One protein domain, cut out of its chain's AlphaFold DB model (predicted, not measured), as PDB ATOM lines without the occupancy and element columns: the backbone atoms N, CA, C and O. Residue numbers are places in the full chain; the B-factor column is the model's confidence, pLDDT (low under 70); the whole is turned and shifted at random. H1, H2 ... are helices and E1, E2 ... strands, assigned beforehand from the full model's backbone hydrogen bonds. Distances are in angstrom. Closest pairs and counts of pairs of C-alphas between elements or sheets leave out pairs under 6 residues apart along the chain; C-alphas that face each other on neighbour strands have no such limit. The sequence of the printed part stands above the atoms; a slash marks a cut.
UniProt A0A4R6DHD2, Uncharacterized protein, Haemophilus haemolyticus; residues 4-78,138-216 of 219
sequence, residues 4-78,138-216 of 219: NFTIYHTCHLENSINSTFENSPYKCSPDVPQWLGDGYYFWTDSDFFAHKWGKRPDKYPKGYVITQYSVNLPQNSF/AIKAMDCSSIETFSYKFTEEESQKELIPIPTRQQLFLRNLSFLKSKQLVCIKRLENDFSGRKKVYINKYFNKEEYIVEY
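What this domain is: This is residues 4 to 78 and 138 to 216 of the 219 residues of an uncharacterized protein of Haemophilus haemolyticus (UniProt A0A4R6DHD2). A strongly twisted sheet of seven strands curls round the short helix H2, with the second short helix, H1, on its opposite face. The E5 and E6 hairpin forms an arm beyond the E4 and E7 side, and the E8 and E9 hairpin reaches out at the other edge. The printed part has 154 residues, mostly strand in its named elements, which run E1, H1, E2, H2, E3, E4, E5, E6, E7, E8, E9. The large sheet has the order E4, E7, E2, E1, E3, E8, E9, all antiparallel; E5 and E6 form an antiparallel sheet of two. The whole is only just compact, close to loose, with a radius of gyration of the C-alphas of 17.7 A and spans of 56 by 48 by 38 A.

Where its parts are: Find C-alpha 4 at (257.536, 212.999, 155.884); from there E1, residues 4 to 12, runs 26.4 A. E3, residues 63 to 73, spans 30.9 A and bends by 52 degrees at residue 70. E8, residues 180 to 193, is the longest strand at 36.2 A, and E9, residues 199 to 205, spans 19.0 A, ending with C-alpha 205 at (233.941, 211.142, 160.338). On the other side of E1, look for E2, residues 40 to 44, E7, residues 169 to 174, and E4, residues 138 to 143. E5 is residues 150 to 153 and E6 residues 163 to 166. H1 is residues 17 to 23 and H2 residues 48 to 54.

How they stand to each other: Start at E1 and E3, antiparallel, where N 7 and O 69 are 2.9 A apart, within hydrogen-bond range. So are N 43 of E2 and O 8 of E1, 2.8 A; N 42 of E2 and O 172 of E7, 2.9 A; N 141 of E4 and O 171 of E7, 2.9 A; N 66 of E3 and O 187 of E8, 2.8 A; N 190 of E8 and O 202 of E9, 2.9 A; and N 152 of E5 and O 164 of E6, 2.9 A. H1 and H2 lie on opposite faces, giving three layers, helices on both faces of a sheet. The closest C-alphas of H2 and E1 are those of Ala 50 and Thr 10, 5.7 A. H1 lies over E3 at a height over the sheet of 7.8 A, slantwise to the strands at 38 degrees on the local plane. E2, H2 and E3 make a split strand-helix-strand unit, two strands that run the same way with E1 between them, with a right-handed crossover. E6 runs on into E7 at 64 degrees. In H1 and H2 every O i to N i+4 pair is within hydrogen-bond range.

The domain as a whole: The C-alphas of Ser 159 and Phe 195, the two farthest apart, are 57.4 A apart. Residues 79 to 137 are not printed; C-alphas 78 and 138 are 4.8 A apart across the cut. The link from H1 to E2 is long, 16 residues. Residues 214 to 215 pair antiparallel with 182 to 183 of E8. The pLDDT is under 70 at residues 193 to 202 and 204 to 216.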
ATOM      1  N   ASN A   4     258.873 212.417 155.813       93.88
ATOM      2  CA  ASN A   4     257.536 212.999 155.884       93.88
ATOM      3  C   ASN A   4     256.550 211.935 156.354       93.88
ATOM      4  O   ASN A   4     256.510 210.846 155.782       93.88
ATOM      5  N   PHE A   5     255.742 212.255 157.363       92.75
ATOM      6  CA  PHE A   5     254.722 211.341 157.869       92.75
ATOM      7  C   PHE A   5     253.361 212.022 157.960       92.75
ATOM      8  O   PHE A   5     253.254 213.219 158.237       92.75
ATOM      9  N   THR A   6     252.317 211.214 157.790       96.25
ATOM     10  CA  THR A   6     250.983 211.526 158.301       96.25
ATOM     11  C   THR A   6     250.835 210.840 159.651       96.25
ATOM     12  O   THR A   6     251.078 209.634 159.766       96.25
ATOM     13  N   ILE A   7     250.496 211.615 160.677       97.88
ATOM     14  CA  ILE A   7     250.460 211.148 162.064       97.88
ATOM     15  C   ILE A   7     249.156 211.546 162.751       97.88
ATOM     16  O   ILE A   7     248.549 212.557 162.409       97.88
ATOM     17  N   TYR A   8     248.739 210.767 163.744       98.06
ATOM     18  CA  TYR A   8     247.434 210.888 164.388       98.06
ATOM     19  C   TYR A   8     247.565 210.954 165.905       98.06
ATOM     20  O   TYR A   8     248.271 210.150 166.512       98.06
ATOM     21  N   HIS A   9     246.832 211.860 166.540       97.06
ATOM     22  CA  HIS A   9     246.776 211.989 167.992       97.06
ATOM     23  C   HIS A   9     245.346 211.776 168.498       97.06
ATOM     24  O   HIS A   9     244.404 212.373 167.969       97.06
ATOM     25  N   THR A  10     245.196 210.921 169.515       95.62
ATOM     26  CA  THR A  10     243.906 210.566 170.127       95.62
ATOM     27  C   THR A  10     243.707 211.323 171.439       95.62
ATOM     28  O   THR A  10     244.425 211.084 172.410       95.62
ATOM     29  N   CYS A  11     242.693 212.182 171.499       92.69
ATOM     30  CA  CYS A  11     242.393 213.052 172.638       92.69
ATOM     31  C   CYS A  11     241.100 212.650 173.350       92.69
ATOM     32  O   CYS A  11     240.199 212.062 172.747       92.69
ATOM     33  N   HIS A  12     240.980 213.037 174.620       89.50
ATOM     34  CA  HIS A  12     239.719 212.958 175.349       89.50
ATOM     35  C   HIS A  12     238.722 213.992 174.824       89.50
ATOM     36  O   HIS A  12     239.083 215.137 174.550       89.50
ATOM     37  N   LEU A  13     237.454 213.592 174.720       83.94
ATOM     38  CA  LEU A  13     236.354 214.519 174.483       83.94
ATOM     39  C   LEU A  13     235.819 215.015 175.838       83.94
ATOM     40  O   LEU A  13     234.852 214.466 176.364       83.94
ATOM     41  N   GLU A  14     236.498 215.991 176.443       71.69
ATOM     42  CA  GLU A  14     236.145 216.489 177.786       71.69
ATOM     43  C   GLU A  14     235.149 217.648 177.754       71.69
ATOM     44  O   GLU A  14     234.128 217.588 178.440       71.69
ATOM     45  N   ASN A  15     235.447 218.664 176.936       74.38
ATOM     46  CA  ASN A  15     234.710 219.925 176.858       74.38
ATOM     47  C   ASN A  15     234.016 220.048 175.489       74.38
ATOM     48  O   ASN A  15     233.183 219.220 175.113       74.38
ATOM     49  N   SER A  16     234.372 221.076 174.715       84.19
ATOM     50  CA  SER A  16     233.915 221.271 173.343       84.19
ATOM     51  C   SER A  16     234.896 220.669 172.337       84.19
ATOM     52  O   SER A  16     236.099 220.583 172.578       84.19
ATOM     53  N   ILE A  17     234.371 220.300 171.170       83.81
ATOM     54  CA  ILE A  17     235.169 219.810 170.040       83.81
ATOM     55  C   ILE A  17     236.207 220.858 169.626       83.81
ATOM     56  O   ILE A  17     237.358 220.498 169.411       83.81
ATOM     57  N   ASN A  18     235.817 222.136 169.575       84.81
ATOM     58  CA  ASN A  18     236.711 223.235 169.205       84.81
ATOM     59  C   ASN A  18     237.878 223.352 170.186       84.81
ATOM     60  O   ASN A  18     239.022 223.354 169.756       84.81
ATOM     61  N   SER A  19     237.610 223.326 171.495       87.19
ATOM     62  CA  SER A  19     238.664 223.395 172.511       87.19
ATOM     63  C   SER A  19     239.592 222.175 172.461       87.19
ATOM     64  O   SER A  19     240.812 222.326 172.535       87.19
ATOM     65  N   THR A  20     239.049 220.964 172.286       87.94
ATOM     66  CA  THR A  20     239.869 219.754 172.108       87.94
ATOM     67  C   THR A  20     240.708 219.829 170.833       87.94
ATOM     68  O   THR A  20     241.875 219.440 170.841       87.94
ATOM     69  N   PHE A  21     240.133 220.329 169.738       89.56
ATOM     70  CA  PHE A  21     240.853 220.522 168.492       89.56
ATOM     71  C   PHE A  21     241.971 221.537 168.690       89.56
ATOM     72  O   PHE A  21     243.113 221.161 168.493       89.56
ATOM     73  N   GLU A  22     241.691 222.760 169.141       89.31
ATOM     74  CA  GLU A  22     242.659 223.852 169.327       89.31
ATOM     75  C   GLU A  22     243.863 223.440 170.177       89.31
ATOM     76  O   GLU A  22     244.999 223.634 169.748       89.31
ATOM     77  N   ASN A  23     243.625 222.777 171.310       91.12
ATOM     78  CA  ASN A  23     244.672 222.418 172.269       91.12
ATOM     79  C   ASN A  23     245.447 221.135 171.921       91.12
ATOM     80  O   ASN A  23     246.486 220.867 172.517       91.12
ATOM     81  N   SER A  24     244.966 220.331 170.968       92.25
ATOM     82  CA  SER A  24     245.697 219.156 170.480       92.25
ATOM     83  C   SER A  24     246.963 219.573 169.696       92.25
ATOM     84  O   SER A  24     246.935 220.586 168.994       92.25
ATOM     85  N   PRO A  25     248.069 218.812 169.730       95.19
ATOM     86  CA  PRO A  25     248.274 217.585 170.489       95.19
ATOM     87  C   PRO A  25     248.644 217.869 171.945       95.19
ATOM     88  O   PRO A  25     249.303 218.856 172.263       95.19
ATOM     89  N   TYR A  26     248.273 216.948 172.829       92.75
ATOM     90  CA  TYR A  26     248.593 217.046 174.247       92.75
ATOM     91  C   TYR A  26     249.924 216.364 174.541       92.75
ATOM     92  O   TYR A  26     250.206 215.262 174.055       92.75
ATOM     93  N   LYS A  27     250.740 217.022 175.364       93.50
ATOM     94  CA  LYS A  27     251.975 216.437 175.877       93.50
ATOM     95  C   LYS A  27     251.622 215.295 176.828       93.50
ATOM     96  O   LYS A  27     250.652 215.392 177.580       93.50
ATOM     97  N   CYS A  28     252.386 214.207 176.787       87.62
ATOM     98  CA  CYS A  28     252.201 213.113 177.728       87.62
ATOM     99  C   CYS A  28     252.429 213.610 179.162       87.62
ATOM    100  O   CYS A  28     253.355 214.382 179.404       87.62
ATOM    101  N   SER A  29     251.596 213.168 180.109       82.94
ATOM    102  CA  SER A  29     251.794 213.516 181.518       82.94
ATOM    103  C   SER A  29     253.110 212.911 182.031       82.94
ATOM    104  O   SER A  29     253.390 211.744 181.729       82.94
ATOM    105  N   PRO A  30     253.918 213.663 182.801       77.94
ATOM    106  CA  PRO A  30     255.138 213.140 183.415       77.94
ATOM    107  C   PRO A  30     254.855 212.061 184.473       77.94
ATOM    108  O   PRO A  30     255.728 211.246 184.754       77.94
ATOM    109  N   ASP A  31     253.633 212.011 185.014       79.62
ATOM    110  CA  ASP A  31     253.254 211.103 186.103       79.62
ATOM    111  C   ASP A  31     252.873 209.693 185.622       79.62
ATOM    112  O   ASP A  31     252.558 208.814 186.427       79.62
ATOM    113  N   VAL A  32     252.874 209.450 184.306       80.50
ATOM    114  CA  VAL A  32     252.550 208.140 183.729       80.50
ATOM    115  C   VAL A  32     253.782 207.478 183.109       80.50
ATOM    116  O   VAL A  32     254.650 208.167 182.576       80.50
ATOM    117  N   PRO A  33     253.873 206.134 183.101       80.62
ATOM    118  CA  PRO A  33     254.940 205.443 182.386       80.62
ATOM    119  C   PRO A  33     254.947 205.793 180.892       80.62
ATOM    120  O   PRO A  33     253.984 205.536 180.166       80.62
ATOM    121  N   GLN A  34     256.059 206.360 180.433       85.56
ATOM    122  CA  GLN A  34     256.274 206.786 179.053       85.56
ATOM    123  C   GLN A  34     257.162 205.786 178.307       85.56
ATOM    124  O   GLN A  34     258.130 205.260 178.860       85.56
ATOM    125  N   TRP A  35     256.843 205.534 177.037       88.25
ATOM    126  CA  TRP A  35     257.560 204.552 176.217       88.25
ATOM    127  C   TRP A  35     258.928 205.062 175.770       88.25
ATOM    128  O   TRP A  35     259.913 204.331 175.822       88.25
ATOM    129  N   LEU A  36     258.985 206.328 175.345       92.69
ATOM    130  CA  LEU A  36     260.152 206.953 174.720       92.69
ATOM    131  C   LEU A  36     260.606 208.233 175.450       92.69
ATOM    132  O   LEU A  36     261.533 208.902 174.995       92.69
ATOM    133  N   GLY A  37     259.991 208.559 176.591       88.06
ATOM    134  CA  GLY A  37     260.269 209.739 177.423       88.06
ATOM    135  C   GLY A  37     259.273 210.890 177.248       88.06
ATOM    136  O   GLY A  37     258.189 210.707 176.684       88.06
ATOM    137  N   ASP A  38     259.639 212.062 177.772       89.75
ATOM    138  CA  ASP A  38     258.735 213.209 177.934       89.75
ATOM    139  C   ASP A  38     258.535 213.978 176.622       89.75
ATOM    140  O   ASP A  38     259.484 214.504 176.035       89.75
ATOM    141  N   GLY A  39     257.289 214.031 176.144       93.56
ATOM    142  CA  GLY A  39     256.945 214.621 174.853       93.56
ATOM    143  C   GLY A  39     255.575 214.193 174.335       93.56
ATOM    144  O   GLY A  39     254.673 213.841 175.098       93.56
ATOM    145  N   TYR A  40     255.417 214.249 173.018       96.12
ATOM    146  CA  TYR A  40     254.157 214.034 172.313       96.12
ATOM    147  C   TYR A  40     254.194 212.713 171.555       96.12
ATOM    148  O   TYR A  40     255.196 212.386 170.924       96.12
ATOM    149  N   TYR A  41     253.091 211.968 171.601       96.69
ATOM    150  CA  TYR A  41     252.980 210.644 170.995       96.69
ATOM    151  C   TYR A  41     251.882 210.631 169.940       96.69
ATOM    152  O   TYR A  41     250.756 211.081 170.184       96.69
ATOM    153  N   PHE A  42     252.215 210.067 168.787       97.75
ATOM    154  CA  PHE A  42     251.325 209.973 167.644       97.75
ATOM    155  C   PHE A  42     251.344 208.566 167.066       97.75
ATOM    156  O   PHE A  42     252.382 207.911 167.040       97.75
ATOM    157  N   TRP A  43     250.205 208.113 166.562       97.44
ATOM    158  CA  TRP A  43     250.121 206.952 165.682       97.44
ATOM    159  C   TRP A  43     250.578 207.357 164.284       97.44
ATOM    160  O   TRP A  43     250.342 208.492 163.875       97.44
ATOM    161  N   THR A  44     251.227 206.461 163.552       95.75
ATOM    162  CA  THR A  44     251.752 206.764 162.214       95.75
ATOM    163  C   THR A  44     251.018 205.980 161.140       95.75
ATOM    164  O   THR A  44     250.420 204.943 161.419       95.75
ATOM    165  N   ASP A  45     251.104 206.474 159.904       90.75
ATOM    166  CA  ASP A  45     250.723 205.791 158.659       90.75
ATOM    167  C   ASP A  45     249.204 205.590 158.455       90.75
ATOM    168  O   ASP A  45     248.719 205.736 157.337       90.75
ATOM    169  N   SER A  46     248.422 205.324 159.511       94.44
ATOM    170  CA  SER A  46     246.950 205.287 159.481       94.44
ATOM    171  C   SER A  46     246.316 205.630 160.838       94.44
ATOM    172  O   SER A  46     246.945 205.519 161.893       94.44
ATOM    173  N   ASP A  47     245.026 205.978 160.830       95.38
ATOM    174  CA  ASP A  47     244.224 206.238 162.034       95.38
ATOM    175  C   ASP A  47     243.743 204.954 162.748       95.38
ATOM    176  O   ASP A  47     243.068 205.020 163.782       95.38
ATOM    177  N   PHE A  48     244.107 203.768 162.245       96.06
ATOM    178  CA  PHE A  48     243.628 202.480 162.752       96.06
ATOM    179  C   PHE A  48     243.920 202.293 164.247       96.06
ATOM    180  O   PHE A  48     243.001 202.087 165.049       96.06
ATOM    181  N   PHE A  49     245.188 202.413 164.658       96.44
ATOM    182  CA  PHE A  49     245.558 202.268 166.070       96.44
ATOM    183  C   PHE A  49     245.114 203.461 166.922       96.44
ATOM    184  O   PHE A  49     244.802 203.270 168.100       96.44
ATOM    185  N   ALA A  50     244.955 204.648 166.326       96.31
ATOM    186  CA  ALA A  50     244.353 205.802 166.993       96.31
ATOM    187  C   ALA A  50     242.910 205.512 167.425       96.31
ATOM    188  O   ALA A  50     242.525 205.791 168.567       96.31
ATOM    189  N   HIS A  51     242.135 204.859 166.555       95.06
ATOM    190  CA  HIS A  51     240.794 204.381 166.865       95.06
ATOM    191  C   HIS A  51     240.775 203.257 167.899       95.06
ATOM    192  O   HIS A  51     239.905 203.257 168.774       95.06
ATOM    193  N   LYS A  52     241.688 202.280 167.805       94.81
ATOM    194  CA  LYS A  52     241.776 201.185 168.787       94.81
ATOM    195  C   LYS A  52     242.082 201.727 170.179       94.81
ATOM    196  O   LYS A  52     241.404 201.353 171.132       94.81
ATOM    197  N   TRP A  53     243.015 202.673 170.276       93.44
ATOM    198  CA  TRP A  53     243.337 203.347 171.528       93.44
ATOM    199  C   TRP A  53     242.155 204.148 172.077       93.44
ATOM    200  O   TRP A  53     241.788 203.983 173.236       93.44
ATOM    201  N   GLY A  54     241.493 204.939 171.226       93.00
ATOM    202  CA  GLY A  54     240.333 205.745 171.613       93.00
ATOM    203  C   GLY A  54     239.135 204.921 172.095       93.00
ATOM    204  O   GLY A  54     238.356 205.364 172.931       93.00
ATOM    205  N   LYS A  55     238.964 203.687 171.604       91.75
ATOM    206  CA  LYS A  55     237.838 202.814 171.988       91.75
ATOM    207  C   LYS A  55     237.938 202.251 173.410       91.75
ATOM    208  O   LYS A  55     236.981 201.617 173.846       91.75
ATOM    209  N   ARG A  56     239.044 202.478 174.121       90.56
ATOM    210  CA  ARG A  56     239.244 202.042 175.507       90.56
ATOM    211  C   ARG A  56     238.339 202.823 176.471       90.56
ATOM    212  O   ARG A  56     238.594 204.007 176.687       90.56
ATOM    213  N   PRO A  57     237.299 202.207 177.064       82.62
ATOM    214  CA  PRO A  57     236.336 202.926 177.897       82.62
ATOM    215  C   PRO A  57     236.924 203.388 179.239       82.62
ATOM    216  O   PRO A  57     236.456 204.383 179.780       82.62
ATOM    217  N   ASP A  58     237.955 202.703 179.744       88.50
ATOM    218  CA  ASP A  58     238.729 203.081 180.935       88.50
ATOM    219  C   ASP A  58     239.531 204.372 180.725       88.50
ATOM    220  O   ASP A  58     239.806 205.100 181.675       88.50
ATOM    221  N   LYS A  59     239.900 204.660 179.473       87.00
ATOM    222  CA  LYS A  59     240.622 205.877 179.092       87.00
ATOM    223  C   LYS A  59     239.669 206.957 178.604       87.00
ATOM    224  O   LYS A  59     239.749 208.083 179.059       87.00
ATOM    225  N   TYR A  60     238.728 206.623 177.730       89.75
ATOM    226  CA  TYR A  60     237.881 207.589 177.031       89.75
ATOM    227  C   TYR A  60     236.394 207.369 177.357       89.75
ATOM    228  O   TYR A  60     235.607 207.030 176.466       89.75
ATOM    229  N   PRO A  61     235.962 207.557 178.621       87.38
ATOM    230  CA  PRO A  61     234.608 207.206 179.060       87.38
ATOM    231  C   PRO A  61     233.511 208.037 178.377       87.38
ATOM    232  O   PRO A  61     232.410 207.534 178.167       87.38
ATOM    233  N   LYS A  62     233.825 209.282 177.989       86.94
ATOM    234  CA  LYS A  62     232.937 210.200 177.246       86.94
ATOM    235  C   LYS A  62     233.113 210.118 175.722       86.94
ATOM    236  O   LYS A  62     232.424 210.802 174.965       86.94
ATOM    237  N   GLY A  63     234.023 209.261 175.260       89.50
ATOM    238  CA  GLY A  63     234.472 209.207 173.875       89.50
ATOM    239  C   GLY A  63     235.779 209.970 173.631       89.50
ATOM    240  O   GLY A  63     236.449 210.415 174.566       89.50
ATOM    241  N   TYR A  64     236.167 210.066 172.363       93.19
ATOM    242  CA  TYR A  64     237.481 210.540 171.935       93.19
ATOM    243  C   TYR A  64     237.423 211.336 170.634       93.19
ATOM    244  O   TYR A  64     236.483 211.228 169.842       93.19
ATOM    245  N   VAL A  65     238.487 212.097 170.402       93.62
ATOM    246  CA  VAL A  65     238.745 212.852 169.176       93.62
ATOM    247  C   VAL A  65     240.047 212.359 168.557       93.62
ATOM    248  O   VAL A  65     240.984 212.036 169.281       93.62
ATOM    249  N   ILE A  66     240.118 212.295 167.228       96.00
ATOM    250  CA  ILE A  66     241.363 212.041 166.495       96.00
ATOM    251  C   ILE A  66     241.682 213.259 165.640       96.00
ATOM    252  O   ILE A  66     240.863 213.700 164.831       96.00
ATOM    253  N   THR A  67     242.899 213.761 165.814       95.69
ATOM    254  CA  THR A  67     243.486 214.821 164.989       95.69
ATOM    255  C   THR A  67     244.626 214.252 164.161       95.69
ATOM    256  O   THR A  67     245.387 213.425 164.661       95.69
ATOM    257  N   GLN A  68     244.721 214.671 162.907       96.62
ATOM    258  CA  GLN A  68     245.783 214.314 161.976       96.62
ATOM    259  C   GLN A  68     246.721 215.495 161.787       96.62
ATOM    260  O   GLN A  68     246.278 216.641 161.732       96.62
ATOM    261  N   TYR A  69     248.001 215.191 161.626       96.69
ATOM    262  CA  TYR A  69     249.040 216.151 161.315       96.69
ATOM    263  C   TYR A  69     249.891 215.636 160.163       96.69
ATOM    264  O   TYR A  69     250.135 214.432 160.052       96.69
ATOM    265  N   SER A  70     250.386 216.556 159.341       95.69
ATOM    266  CA  SER A  70     251.583 216.293 158.547       95.69
ATOM    267  C   SER A  70     252.809 216.738 159.336       95.69
ATOM    268  O   SER A  70     252.789 217.773 160.010       95.69
ATOM    269  N   VAL A  71     253.872 215.944 159.276       95.12
ATOM    270  CA  VAL A  71     255.142 216.230 159.944       95.12
ATOM    271  C   VAL A  71     256.281 216.056 158.954       95.12
ATOM    272  O   VAL A  71     256.279 215.119 158.153       95.12
ATOM    273  N   ASN A  72     257.254 216.958 159.026       94.88
ATOM    274  CA  ASN A  72     258.504 216.868 158.286       94.88
ATOM    275  C   ASN A  72     259.655 216.789 159.292       94.88
ATOM    276  O   ASN A  72     259.816 217.676 160.133       94.88
ATOM    277  N   LEU A  73     260.410 215.697 159.231       94.19
ATOM    278  CA  LEU A  73     261.478 215.379 160.165       94.19
ATOM    279  C   LEU A  73     262.829 215.416 159.454       94.19
ATOM    280  O   LEU A  73     263.078 214.577 158.580       94.19
ATOM    281  N   PRO A  74     263.734 216.319 159.862       92.75
ATOM    282  CA  PRO A  74     265.101 216.294 159.383       92.75
ATOM    283  C   PRO A  74     265.763 214.958 159.715       92.75
ATOM    284  O   PRO A  74     265.711 214.487 160.853       92.75
ATOM    285  N   GLN A  75     266.442 214.361 158.735       87.25
ATOM    286  CA  GLN A  75     267.090 213.051 158.908       87.25
ATOM    287  C   GLN A  75     268.075 213.035 160.090       87.25
ATOM    288  O   GLN A  75     268.212 212.038 160.790       87.25
ATOM    289  N   ASN A  76     268.749 214.159 160.347       90.19
ATOM    290  CA  ASN A  76     269.729 214.269 161.427       90.19
ATOM    291  C   ASN A  76     269.118 214.370 162.830       90.19
ATOM    292  O   ASN A  76     269.859 214.214 163.797       90.19
ATOM    293  N   SER A  77     267.811 214.607 162.949       92.75
ATOM    294  CA  SER A  77     267.088 214.714 164.223       92.75
ATOM    295  C   SER A  77     266.071 213.589 164.431       92.75
ATOM    296  O   SER A  77     265.309 213.632 165.397       92.75
ATOM    297  N   PHE A  78     266.047 212.590 163.546       95.94
ATOM    298  CA  PHE A  78     265.093 211.488 163.566       95.94
ATOM    299  C   PHE A  78     265.800 210.144 163.749       95.94
ATOM    300  O   PHE A  78     266.733 209.834 163.016       95.94
ATOM    301  N   ALA A 138     263.014 213.390 167.386       96.50
ATOM    302  CA  ALA A 138     261.939 212.498 166.985       96.50
ATOM    303  C   ALA A 138     262.403 211.037 166.995       96.50
ATOM    304  O   ALA A 138     263.523 210.730 166.582       96.50
ATOM    305  N   ILE A 139     261.539 210.131 167.454       97.25
ATOM    306  CA  ILE A 139     261.825 208.690 167.506       97.25
ATOM    307  C   ILE A 139     260.590 207.932 167.034       97.25
ATOM    308  O   ILE A 139     259.519 208.089 167.620       97.25
ATOM    309  N   LYS A 140     260.729 207.097 166.002       96.94
ATOM    310  CA  LYS A 140     259.679 206.150 165.601       96.94
ATOM    311  C   LYS A 140     260.017 204.790 166.190       96.94
ATOM    312  O   LYS A 140     261.140 204.319 166.039       96.94
ATOM    313  N   ALA A 141     259.058 204.174 166.867       96.56
ATOM    314  CA  ALA A 141     259.201 202.840 167.435       96.56
ATOM    315  C   ALA A 141     257.943 202.012 167.177       96.56
ATOM    316  O   ALA A 141     256.869 202.553 166.902       96.56
ATOM    317  N   MET A 142     258.081 200.694 167.285       95.25
ATOM    318  CA  MET A 142     256.969 199.769 167.140       95.25
ATOM    319  C   MET A 142     257.001 198.673 168.192       95.25
ATOM    320  O   MET A 142     258.052 198.342 168.740       95.25
ATOM    321  N   ASP A 143     255.845 198.060 168.391       92.56
ATOM    322  CA  ASP A 143     255.707 196.772 169.049       92.56
ATOM    323  C   ASP A 143     254.749 195.864 168.261       92.56
ATOM    324  O   ASP A 143     254.005 196.301 167.377       92.56
ATOM    325  N   CYS A 144     254.765 194.582 168.612       92.06
ATOM    326  CA  CYS A 144     253.874 193.560 168.071       92.06
ATOM    327  C   CYS A 144     252.962 192.959 169.155       92.06
ATOM    328  O   CYS A 144     252.538 191.815 169.039       92.06
ATOM    329  N   SER A 145     252.693 193.698 170.239       88.50
ATOM    330  CA  SER A 145     251.926 193.208 171.391       88.50
ATOM    331  C   SER A 145     250.425 193.498 171.285       88.50
ATOM    332  O   SER A 145     249.681 193.253 172.237       88.50
ATOM    333  N   SER A 146     249.970 194.112 170.191       90.56
ATOM    334  CA  SER A 146     248.550 194.376 169.992       90.56
ATOM    335  C   SER A 146     247.810 193.085 169.661       90.56
ATOM    336  O   SER A 146     248.268 192.314 168.829       90.56
ATOM    337  N   ILE A 147     246.614 192.905 170.225       92.69
ATOM    338  CA  ILE A 147     245.694 191.823 169.828       92.69
ATOM    339  C   ILE A 147     245.267 191.910 168.355       92.69
ATOM    340  O   ILE A 147     244.732 190.957 167.808       92.69
ATOM    341  N   GLU A 148     245.459 193.073 167.733       94.06
ATOM    342  CA  GLU A 148     245.166 193.293 166.321       94.06
ATOM    343  C   GLU A 148     246.323 192.852 165.423       94.06
ATOM    344  O   GLU A 148     246.132 192.762 164.218       94.06
ATOM    345  N   THR A 149     247.515 192.622 165.981       95.75
ATOM    346  CA  THR A 149     248.699 192.205 165.233       95.75
ATOM    347  C   THR A 149     248.708 190.687 165.106       95.75
ATOM    348  O   THR A 149     248.861 189.973 166.096       95.75
ATOM    349  N   PHE A 150     248.592 190.200 163.876       95.38
ATOM    350  CA  PHE A 150     248.713 188.785 163.543       95.38
ATOM    351  C   PHE A 150     250.085 188.497 162.942       95.38
ATOM    352  O   PHE A 150     250.677 189.351 162.285       95.38
ATOM    353  N   SER A 151     250.576 187.279 163.143       94.44
ATOM    354  CA  SER A 151     251.811 186.793 162.530       94.44
ATOM    355  C   SER A 151     251.471 185.901 161.341       94.44
ATOM    356  O   SER A 151     250.882 184.837 161.524       94.44
ATOM    357  N   TYR A 152     251.850 186.320 160.137       93.69
ATOM    358  CA  TYR A 152     251.631 185.552 158.910       93.69
ATOM    359  C   TYR A 152     252.924 184.875 158.465       93.69
ATOM    360  O   TYR A 152     253.995 185.475 158.552       93.69
ATOM    361  N   LYS A 153     252.827 183.633 157.987       94.75
ATOM    362  CA  LYS A 153     253.964 182.935 157.380       94.75
ATOM    363  C   LYS A 153     254.322 183.560 156.035       94.75
ATOM    364  O   LYS A 153     253.439 184.021 155.313       94.75
ATOM    365  N   PHE A 154     255.605 183.522 155.685       94.19
ATOM    366  CA  PHE A 154     256.057 183.846 154.328       94.19
ATOM    367  C   PHE A 154     255.914 182.675 153.354       94.19
ATOM    368  O   PHE A 154     255.768 182.894 152.155       94.19
ATOM    369  N   THR A 155     255.973 181.444 153.860       93.38
ATOM    370  CA  THR A 155     255.932 180.220 153.060       93.38
ATOM    371  C   THR A 155     255.003 179.192 153.708       93.38
ATOM    372  O   THR A 155     254.561 179.349 154.848       93.38
ATOM    373  N   GLU A 156     254.695 178.129 152.971       92.38
ATOM    374  CA  GLU A 156     253.880 177.015 153.465       92.38
ATOM    375  C   GLU A 156     254.669 176.064 154.385       92.38
ATOM    376  O   GLU A 156     254.061 175.308 155.141       92.38
ATOM    377  N   GLU A 157     256.006 176.138 154.374       91.88
ATOM    378  CA  GLU A 157     256.902 175.254 155.124       91.88
ATOM    379  C   GLU A 157     256.630 175.337 156.635       91.88
ATOM    380  O   GLU A 157     256.705 176.400 157.257       91.88
ATOM    381  N   GLU A 158     256.294 174.205 157.254       84.69
ATOM    382  CA  GLU A 158     255.912 174.172 158.668       84.69
ATOM    383  C   GLU A 158     257.100 174.322 159.614       84.69
ATOM    384  O   GLU A 158     256.939 174.844 160.719       84.69
ATOM    385  N   SER A 159     258.292 173.902 159.185       87.69
ATOM    386  CA  SER A 159     259.512 174.042 159.984       87.69
ATOM    387  C   SER A 159     260.041 175.482 160.037       87.69
ATOM    388  O   SER A 159     260.812 175.821 160.943       87.69
ATOM    389  N   GLN A 160     259.606 176.339 159.108       84.00
ATOM    390  CA  GLN A 160     260.012 177.738 159.021       84.00
ATOM    391  C   GLN A 160     259.334 178.599 160.092       84.00
ATOM    392  O   GLN A 160     258.148 178.467 160.401       84.00
ATOM    393  N   LYS A 161     260.124 179.499 160.687       89.56
ATOM    394  CA  LYS A 161     259.709 180.385 161.792       89.56
ATOM    395  C   LYS A 161     259.666 181.854 161.375       89.56
ATOM    396  O   LYS A 161     259.427 182.727 162.208       89.56
ATOM    397  N   GLU A 162     259.922 182.130 160.104       93.75
ATOM    398  CA  GLU A 162     259.870 183.442 159.489       93.75
ATOM    399  C   GLU A 162     258.410 183.897 159.405       93.75
ATOM    400  O   GLU A 162     257.619 183.412 158.595       93.75
ATOM    401  N   LEU A 163     258.055 184.844 160.273       93.50
ATOM    402  CA  LEU A 163     256.716 185.409 160.361       93.50
ATOM    403  C   LEU A 163     256.777 186.925 160.190       93.50
ATOM    404  O   LEU A 163     257.665 187.582 160.738       93.50
ATOM    405  N   ILE A 164     255.796 187.486 159.488       95.12
ATOM    406  CA  ILE A 164     255.590 188.929 159.406       95.12
ATOM    407  C   ILE A 164     254.454 189.362 160.342       95.12
ATOM    408  O   ILE A 164     253.336 188.853 160.217       95.12
ATOM    409  N   PRO A 165     254.702 190.295 161.280       95.62
ATOM    410  CA  PRO A 165     253.645 190.868 162.103       95.62
ATOM    411  C   PRO A 165     252.864 191.927 161.309       95.62
ATOM    412  O   PRO A 165     253.452 192.898 160.832       95.62
ATOM    413  N   ILE A 166     251.542 191.778 161.174       95.12
ATOM    414  CA  ILE A 166     250.672 192.715 160.445       95.12
ATOM    415  C   ILE A 166     249.310 192.886 161.151       95.12
ATOM    416  O   ILE A 166     248.683 191.885 161.499       95.12
ATOM    417  N   PRO A 167     248.800 194.130 161.299       95.75
ATOM    418  CA  PRO A 167     249.539 195.391 161.231       95.75
ATOM    419  C   PRO A 167     250.446 195.568 162.458       95.75
ATOM    420  O   PRO A 167     250.123 195.108 163.554       95.75
ATOM    421  N   THR A 168     251.570 196.270 162.306       95.19
ATOM    422  CA  THR A 168     252.443 196.638 163.433       95.19
ATOM    423  C   THR A 168     251.930 197.889 164.130       95.19
ATOM    424  O   THR A 168     251.533 198.860 163.483       95.19
ATOM    425  N   ARG A 169     251.954 197.893 165.465       94.81
ATOM    426  CA  ARG A 169     251.581 199.074 166.237       94.81
ATOM    427  C   ARG A 169     252.782 200.005 166.314       94.81
ATOM    428  O   ARG A 169     253.749 199.708 167.006       94.81
ATOM    429  N   GLN A 170     252.716 201.119 165.591       96.00
ATOM    430  CA  GLN A 170     253.813 202.079 165.489       96.00
ATOM    431  C   GLN A 170     253.433 203.412 166.125       96.00
ATOM    432  O   GLN A 170     252.310 203.899 165.956       96.00
ATOM    433  N   GLN A 171     254.382 204.007 166.844       95.81
ATOM    434  CA  GLN A 171     254.247 205.346 167.394       95.81
ATOM    435  C   GLN A 171     255.442 206.216 167.021       95.81
ATOM    436  O   GLN A 171     256.590 205.771 167.037       95.81
ATOM    437  N   LEU A 172     255.152 207.480 166.732       97.38
ATOM    438  CA  LEU A 172     256.131 208.547 166.627       97.38
ATOM    439  C   LEU A 172     256.099 209.370 167.912       97.38
ATOM    440  O   LEU A 172     255.066 209.930 168.283       97.38
ATOM    441  N   PHE A 173     257.247 209.452 168.566       96.94
ATOM    442  CA  PHE A 173     257.525 210.396 169.633       96.94
ATOM    443  C   PHE A 173     258.129 211.670 169.047       96.94
ATOM    444  O   PHE A 173     259.073 211.588 168.259       96.94
ATOM    445  N   LEU A 174     257.638 212.828 169.487       96.50
ATOM    446  CA  LEU A 174     258.228 214.138 169.229       96.50
ATOM    447  C   LEU A 174     258.533 214.841 170.551       96.50
ATOM    448  O   LEU A 174     257.665 214.963 171.415       96.50
ATOM    449  N   ARG A 175     259.749 215.371 170.688       93.00
ATOM    450  CA  ARG A 175     260.142 216.174 171.855       93.00
ATOM    451  C   ARG A 175     259.440 217.534 171.891       93.00
ATOM    452  O   ARG A 175     259.122 218.036 172.964       93.00
ATOM    453  N   ASN A 176     259.224 218.137 170.723       91.62
ATOM    454  CA  ASN A 176     258.550 219.423 170.550       91.62
ATOM    455  C   ASN A 176     257.729 219.429 169.248       91.62
ATOM    456  O   ASN A 176     257.866 218.530 168.418       91.62
ATOM    457  N   LEU A 177     256.878 220.441 169.077       94.94
ATOM    458  CA  LEU A 177     255.887 220.497 167.998       94.94
ATOM    459  C   LEU A 177     256.338 221.275 166.754       94.94
ATOM    460  O   LEU A 177     255.575 221.361 165.795       94.94
ATOM    461  N   SER A 178     257.575 221.788 166.715       94.31
ATOM    462  CA  SER A 178     258.083 222.591 165.584       94.31
ATOM    463  C   SER A 178     258.121 221.835 164.244       94.31
ATOM    464  O   SER A 178     258.155 222.441 163.171       94.31
ATOM    465  N   PHE A 179     258.079 220.500 164.291       93.69
ATOM    466  CA  PHE A 179     258.066 219.636 163.112       93.69
ATOM    467  C   PHE A 179     256.691 219.526 162.438       93.69
ATOM    468  O   PHE A 179     256.608 219.094 161.283       93.69
ATOM    469  N   LEU A 180     255.613 219.880 163.144       95.44
ATOM    470  CA  LEU A 180     254.252 219.789 162.622       95.44
ATOM    471  C   LEU A 180     254.008 220.880 161.575       95.44
ATOM    472  O   LEU A 180     254.417 222.025 161.753       95.44
ATOM    473  N   LYS A 181     253.338 220.521 160.477       94.06
ATOM    474  CA  LYS A 181     253.085 221.421 159.337       94.06
ATOM    475  C   LYS A 181     251.609 221.709 159.113       94.06
ATOM    476  O   LYS A 181     251.246 222.821 158.750       94.06
ATOM    477  N   SER A 182     250.749 220.727 159.346       93.31
ATOM    478  CA  SER A 182     249.302 220.895 159.233       93.31
ATOM    479  C   SER A 182     248.587 220.179 160.362       93.31
ATOM    480  O   SER A 182     249.165 219.313 161.018       93.31
ATOM    481  N   LYS A 183     247.323 220.545 160.570       93.88
ATOM    482  CA  LYS A 183     246.448 219.961 161.578       93.88
ATOM    483  C   LYS A 183     245.031 219.869 161.035       93.88
ATOM    484  O   LYS A 183     244.517 220.842 160.491       93.88
ATOM    485  N   GLN A 184     244.409 218.708 161.190       92.69
ATOM    486  CA  GLN A 184     243.061 218.421 160.705       92.69
ATOM    487  C   GLN A 184     242.300 217.557 161.706       92.69
ATOM    488  O   GLN A 184     242.876 216.714 162.396       92.69
ATOM    489  N   LEU A 185     240.990 217.762 161.794       91.31
ATOM    490  CA  LEU A 185     240.101 216.918 162.581       91.31
ATOM    491  C   LEU A 185     239.657 215.731 161.722       91.31
ATOM    492  O   LEU A 185     239.107 215.936 160.649       91.31
ATOM    493  N   VAL A 186     239.878 214.500 162.188       90.69
ATOM    494  CA  VAL A 186     239.545 213.280 161.421       90.69
ATOM    495  C   VAL A 186     238.293 212.613 161.961       90.69
ATOM    496  O   VAL A 186     237.388 212.228 161.219       90.69
ATOM    497  N   CYS A 187     238.223 212.460 163.283       91.75
ATOM    498  CA  CYS A 187     237.120 211.756 163.913       91.75
ATOM    499  C   CYS A 187     236.729 212.391 165.236       91.75
ATOM    500  O   CYS A 187     237.574 212.764 166.047       91.75
ATOM    501  N   ILE A 188     235.423 212.407 165.472       90.56
ATOM    502  CA  ILE A 188     234.830 212.611 166.782       90.56
ATOM    503  C   ILE A 188     233.961 211.399 167.069       90.56
ATOM    504  O   ILE A 188     233.047 211.083 166.303       90.56
ATOM    505  N   LYS A 189     234.221 210.740 168.192       88.38
ATOM    506  CA  LYS A 189     233.346 209.712 168.729       88.38
ATOM    507  C   LYS A 189     232.888 210.134 170.112       88.38
ATOM    508  O   LYS A 189     233.708 210.203 171.017       88.38
ATOM    509  N   ARG A 190     231.590 210.373 170.290       85.44
ATOM    510  CA  ARG A 190     230.987 210.694 171.590       85.44
ATOM    511  C   ARG A 190     230.202 209.502 172.125       85.44
ATOM    512  O   ARG A 190     229.534 208.806 171.359       85.44
ATOM    513  N   LEU A 191     230.308 209.274 173.432       81.25
ATOM    514  CA  LEU A 191     229.525 208.285 174.165       81.25
ATOM    515  C   LEU A 191     228.575 209.021 175.113       81.25
ATOM    516  O   LEU A 191     229.031 209.772 175.970       81.25
ATOM    517  N   GLU A 192     227.274 208.796 174.964       74.88
ATOM    518  CA  GLU A 192     226.237 209.371 175.831       74.88
ATOM    519  C   GLU A 192     225.388 208.245 176.416       74.88
ATOM    520  O   GLU A 192     225.133 207.250 175.743       74.88
ATOM    521  N   ASN A 193     224.943 208.382 177.662       67.00
ATOM    522  CA  ASN A 193     223.946 207.471 178.218       67.00
ATOM    523  C   ASN A 193     222.565 207.982 177.814       67.00
ATOM    524  O   ASN A 193     222.277 209.168 177.969       67.00
ATOM    525  N   ASP A 194     221.709 207.106 177.307       59.94
ATOM    526  CA  ASP A 194     220.300 207.434 177.158       59.94
ATOM    527  C   ASP A 194     219.534 207.247 178.475       59.94
ATOM    528  O   ASP A 194     220.039 206.680 179.447       59.94
ATOM    529  N   PHE A 195     218.288 207.724 178.495       57.28
ATOM    530  CA  PHE A 195     217.386 207.635 179.647       57.28
ATOM    531  C   PHE A 195     217.080 206.190 180.089       57.28
ATOM    532  O   PHE A 195     216.532 205.995 181.168       57.28
ATOM    533  N   SER A 196     217.440 205.184 179.282       63.06
ATOM    534  CA  SER A 196     217.309 203.757 179.605       63.06
ATOM    535  C   SER A 196     218.610 203.126 180.121       63.06
ATOM    536  O   SER A 196     218.667 201.917 180.341       63.06
ATOM    537  N   GLY A 197     219.669 203.926 180.299       59.72
ATOM    538  CA  GLY A 197     220.994 203.462 180.709       59.72
ATOM    539  C   GLY A 197     221.815 202.817 179.586       59.72
ATOM    540  O   GLY A 197     222.906 202.306 179.846       59.72
ATOM    541  N   ARG A 198     221.343 202.835 178.331       56.22
ATOM    542  CA  ARG A 198     222.098 202.324 177.177       56.22
ATOM    543  C   ARG A 198     223.050 203.399 176.660       56.22
ATOM    544  O   ARG A 198     222.710 204.578 176.598       56.22
ATOM    545  N   LYS A 199     224.251 202.997 176.238       60.81
ATOM    546  CA  LYS A 199     225.230 203.915 175.636       60.81
ATOM    547  C   LYS A 199     224.892 204.181 174.168       60.81
ATOM    548  O   LYS A 199     225.033 203.290 173.332       60.81
ATOM    549  N   LYS A 200     224.508 205.412 173.844       62.31
ATOM    550  CA  LYS A 200     224.460 205.935 172.478       62.31
ATOM    551  C   LYS A 200     225.856 206.337 172.023       62.31
ATOM    552  O   LYS A 200     226.653 206.889 172.782       62.31
ATOM    553  N   VAL A 201     226.148 206.037 170.763       66.12
ATOM    554  CA  VAL A 201     227.437 206.314 170.137       66.12
ATOM    555  C   VAL A 201     227.210 207.218 168.939       66.12
ATOM    556  O   VAL A 201     226.553 206.816 167.984       66.12
ATOM    557  N   TYR A 202     227.810 208.402 168.966       67.38
ATOM    558  CA  TYR A 202     227.799 209.332 167.841       67.38
ATOM    559  C   TYR A 202     229.181 209.345 167.206       67.38
ATOM    560  O   TYR A 202     230.172 209.569 167.903       67.38
ATOM    561  N   ILE A 203     229.258 209.065 165.905       70.38
ATOM    562  CA  ILE A 203     230.513 209.059 165.149       70.38
ATOM    563  C   ILE A 203     230.378 210.052 164.004       70.38
ATOM    564  O   ILE A 203     229.644 209.795 163.057       70.38
ATOM    565  N   ASN A 204     231.145 211.136 164.073       69.88
ATOM    566  CA  ASN A 204     231.321 212.052 162.954       69.88
ATOM    567  C   ASN A 204     232.719 211.840 162.380       69.88
ATOM    568  O   ASN A 204     233.731 211.993 163.071       69.88
ATOM    569  N   LYS A 205     232.744 211.418 161.121       64.94
ATOM    570  CA  LYS A 205     233.941 211.142 160.338       64.94
ATOM    571  C   LYS A 205     234.114 212.289 159.346       64.94
ATOM    572  O   LYS A 205     233.320 212.409 158.418       64.94
ATOM    573  N   TYR A 206     235.121 213.127 159.557       64.06
ATOM    574  CA  TYR A 206     235.444 214.230 158.658       64.06
ATOM    575  C   TYR A 206     236.466 213.714 157.645       64.06
ATOM    576  O   TYR A 206     237.669 213.758 157.871       64.06
ATOM    577  N   PHE A 207     235.976 213.145 156.543       50.78
ATOM    578  CA  PHE A 207     236.803 212.820 155.380       50.78
ATOM    579  C   PHE A 207     236.526 213.894 154.334       50.78
ATOM    580  O   PHE A 207     235.518 213.806 153.646       50.78
ATOM    581  N   ASN A 208     237.368 214.932 154.298       43.97
ATOM    582  CA  ASN A 208     237.381 216.012 153.304       43.97
ATOM    583  C   ASN A 208     236.010 216.411 152.723       43.97
ATOM    584  O   ASN A 208     235.603 215.944 151.659       43.97
ATOM    585  N   LYS A 209     235.370 217.395 153.352       35.03
ATOM    586  CA  LYS A 209     234.756 218.491 152.604       35.03
ATOM    587  C   LYS A 209     235.262 219.776 153.235       35.03
ATOM    588  O   LYS A 209     235.180 219.915 154.447       35.03
ATOM    589  N   GLU A 210     235.909 220.575 152.397       38.31
ATOM    590  CA  GLU A 210     236.405 221.931 152.620       38.31
ATOM    591  C   GLU A 210     235.826 222.597 153.873       38.31
ATOM    592  O   GLU A 210     234.653 222.934 153.884       38.31
ATOM    593  N   GLU A 211     236.641 222.713 154.924       38.00
ATOM    594  CA  GLU A 211     236.620 223.723 155.993       38.00
ATOM    595  C   GLU A 211     237.540 223.215 157.125       38.00
ATOM    596  O   GLU A 211     237.602 222.019 157.399       38.00
ATOM    597  N   TYR A 212     238.296 224.110 157.767       35.84
ATOM    598  CA  TYR A 212     239.288 223.840 158.831       35.84
ATOM    599  C   TYR A 212     240.665 223.279 158.405       35.84
ATOM    600  O   TYR A 212     241.230 222.422 159.085       35.84
ATOM    601  N   ILE A 213     241.285 223.809 157.342       36.81
ATOM    602  CA  ILE A 213     242.760 223.806 157.257       36.81
ATOM    603  C   ILE A 213     243.250 225.038 158.019       36.81
ATOM    604  O   ILE A 213     243.178 226.152 157.513       36.81
ATOM    605  N   VAL A 214     243.714 224.848 159.254       39.47
ATOM    606  CA  VAL A 214     244.422 225.902 159.991       39.47
ATOM    607  C   VAL A 214     245.913 225.670 159.781       39.47
ATOM    608  O   VAL A 214     246.420 224.598 160.121       39.47
ATOM    609  N   GLU A 215     246.617 226.650 159.209       37.94
ATOM    610  CA  GLU A 215     248.081 226.648 159.205       37.94
ATOM    611  C   GLU A 215     248.566 226.615 160.657       37.94
ATOM    612  O   GLU A 215     248.410 227.576 161.415       37.94
ATOM    613  N   TYR A 216     249.118 225.473 161.065       39.78
ATOM    614  CA  TYR A 216     249.669 225.306 162.397       39.78
ATOM    615  C   TYR A 216     251.010 226.032 162.460       39.78
ATOM    616  O   TYR A 216     252.029 225.539 161.976       39.78
TER     617      TYR A 216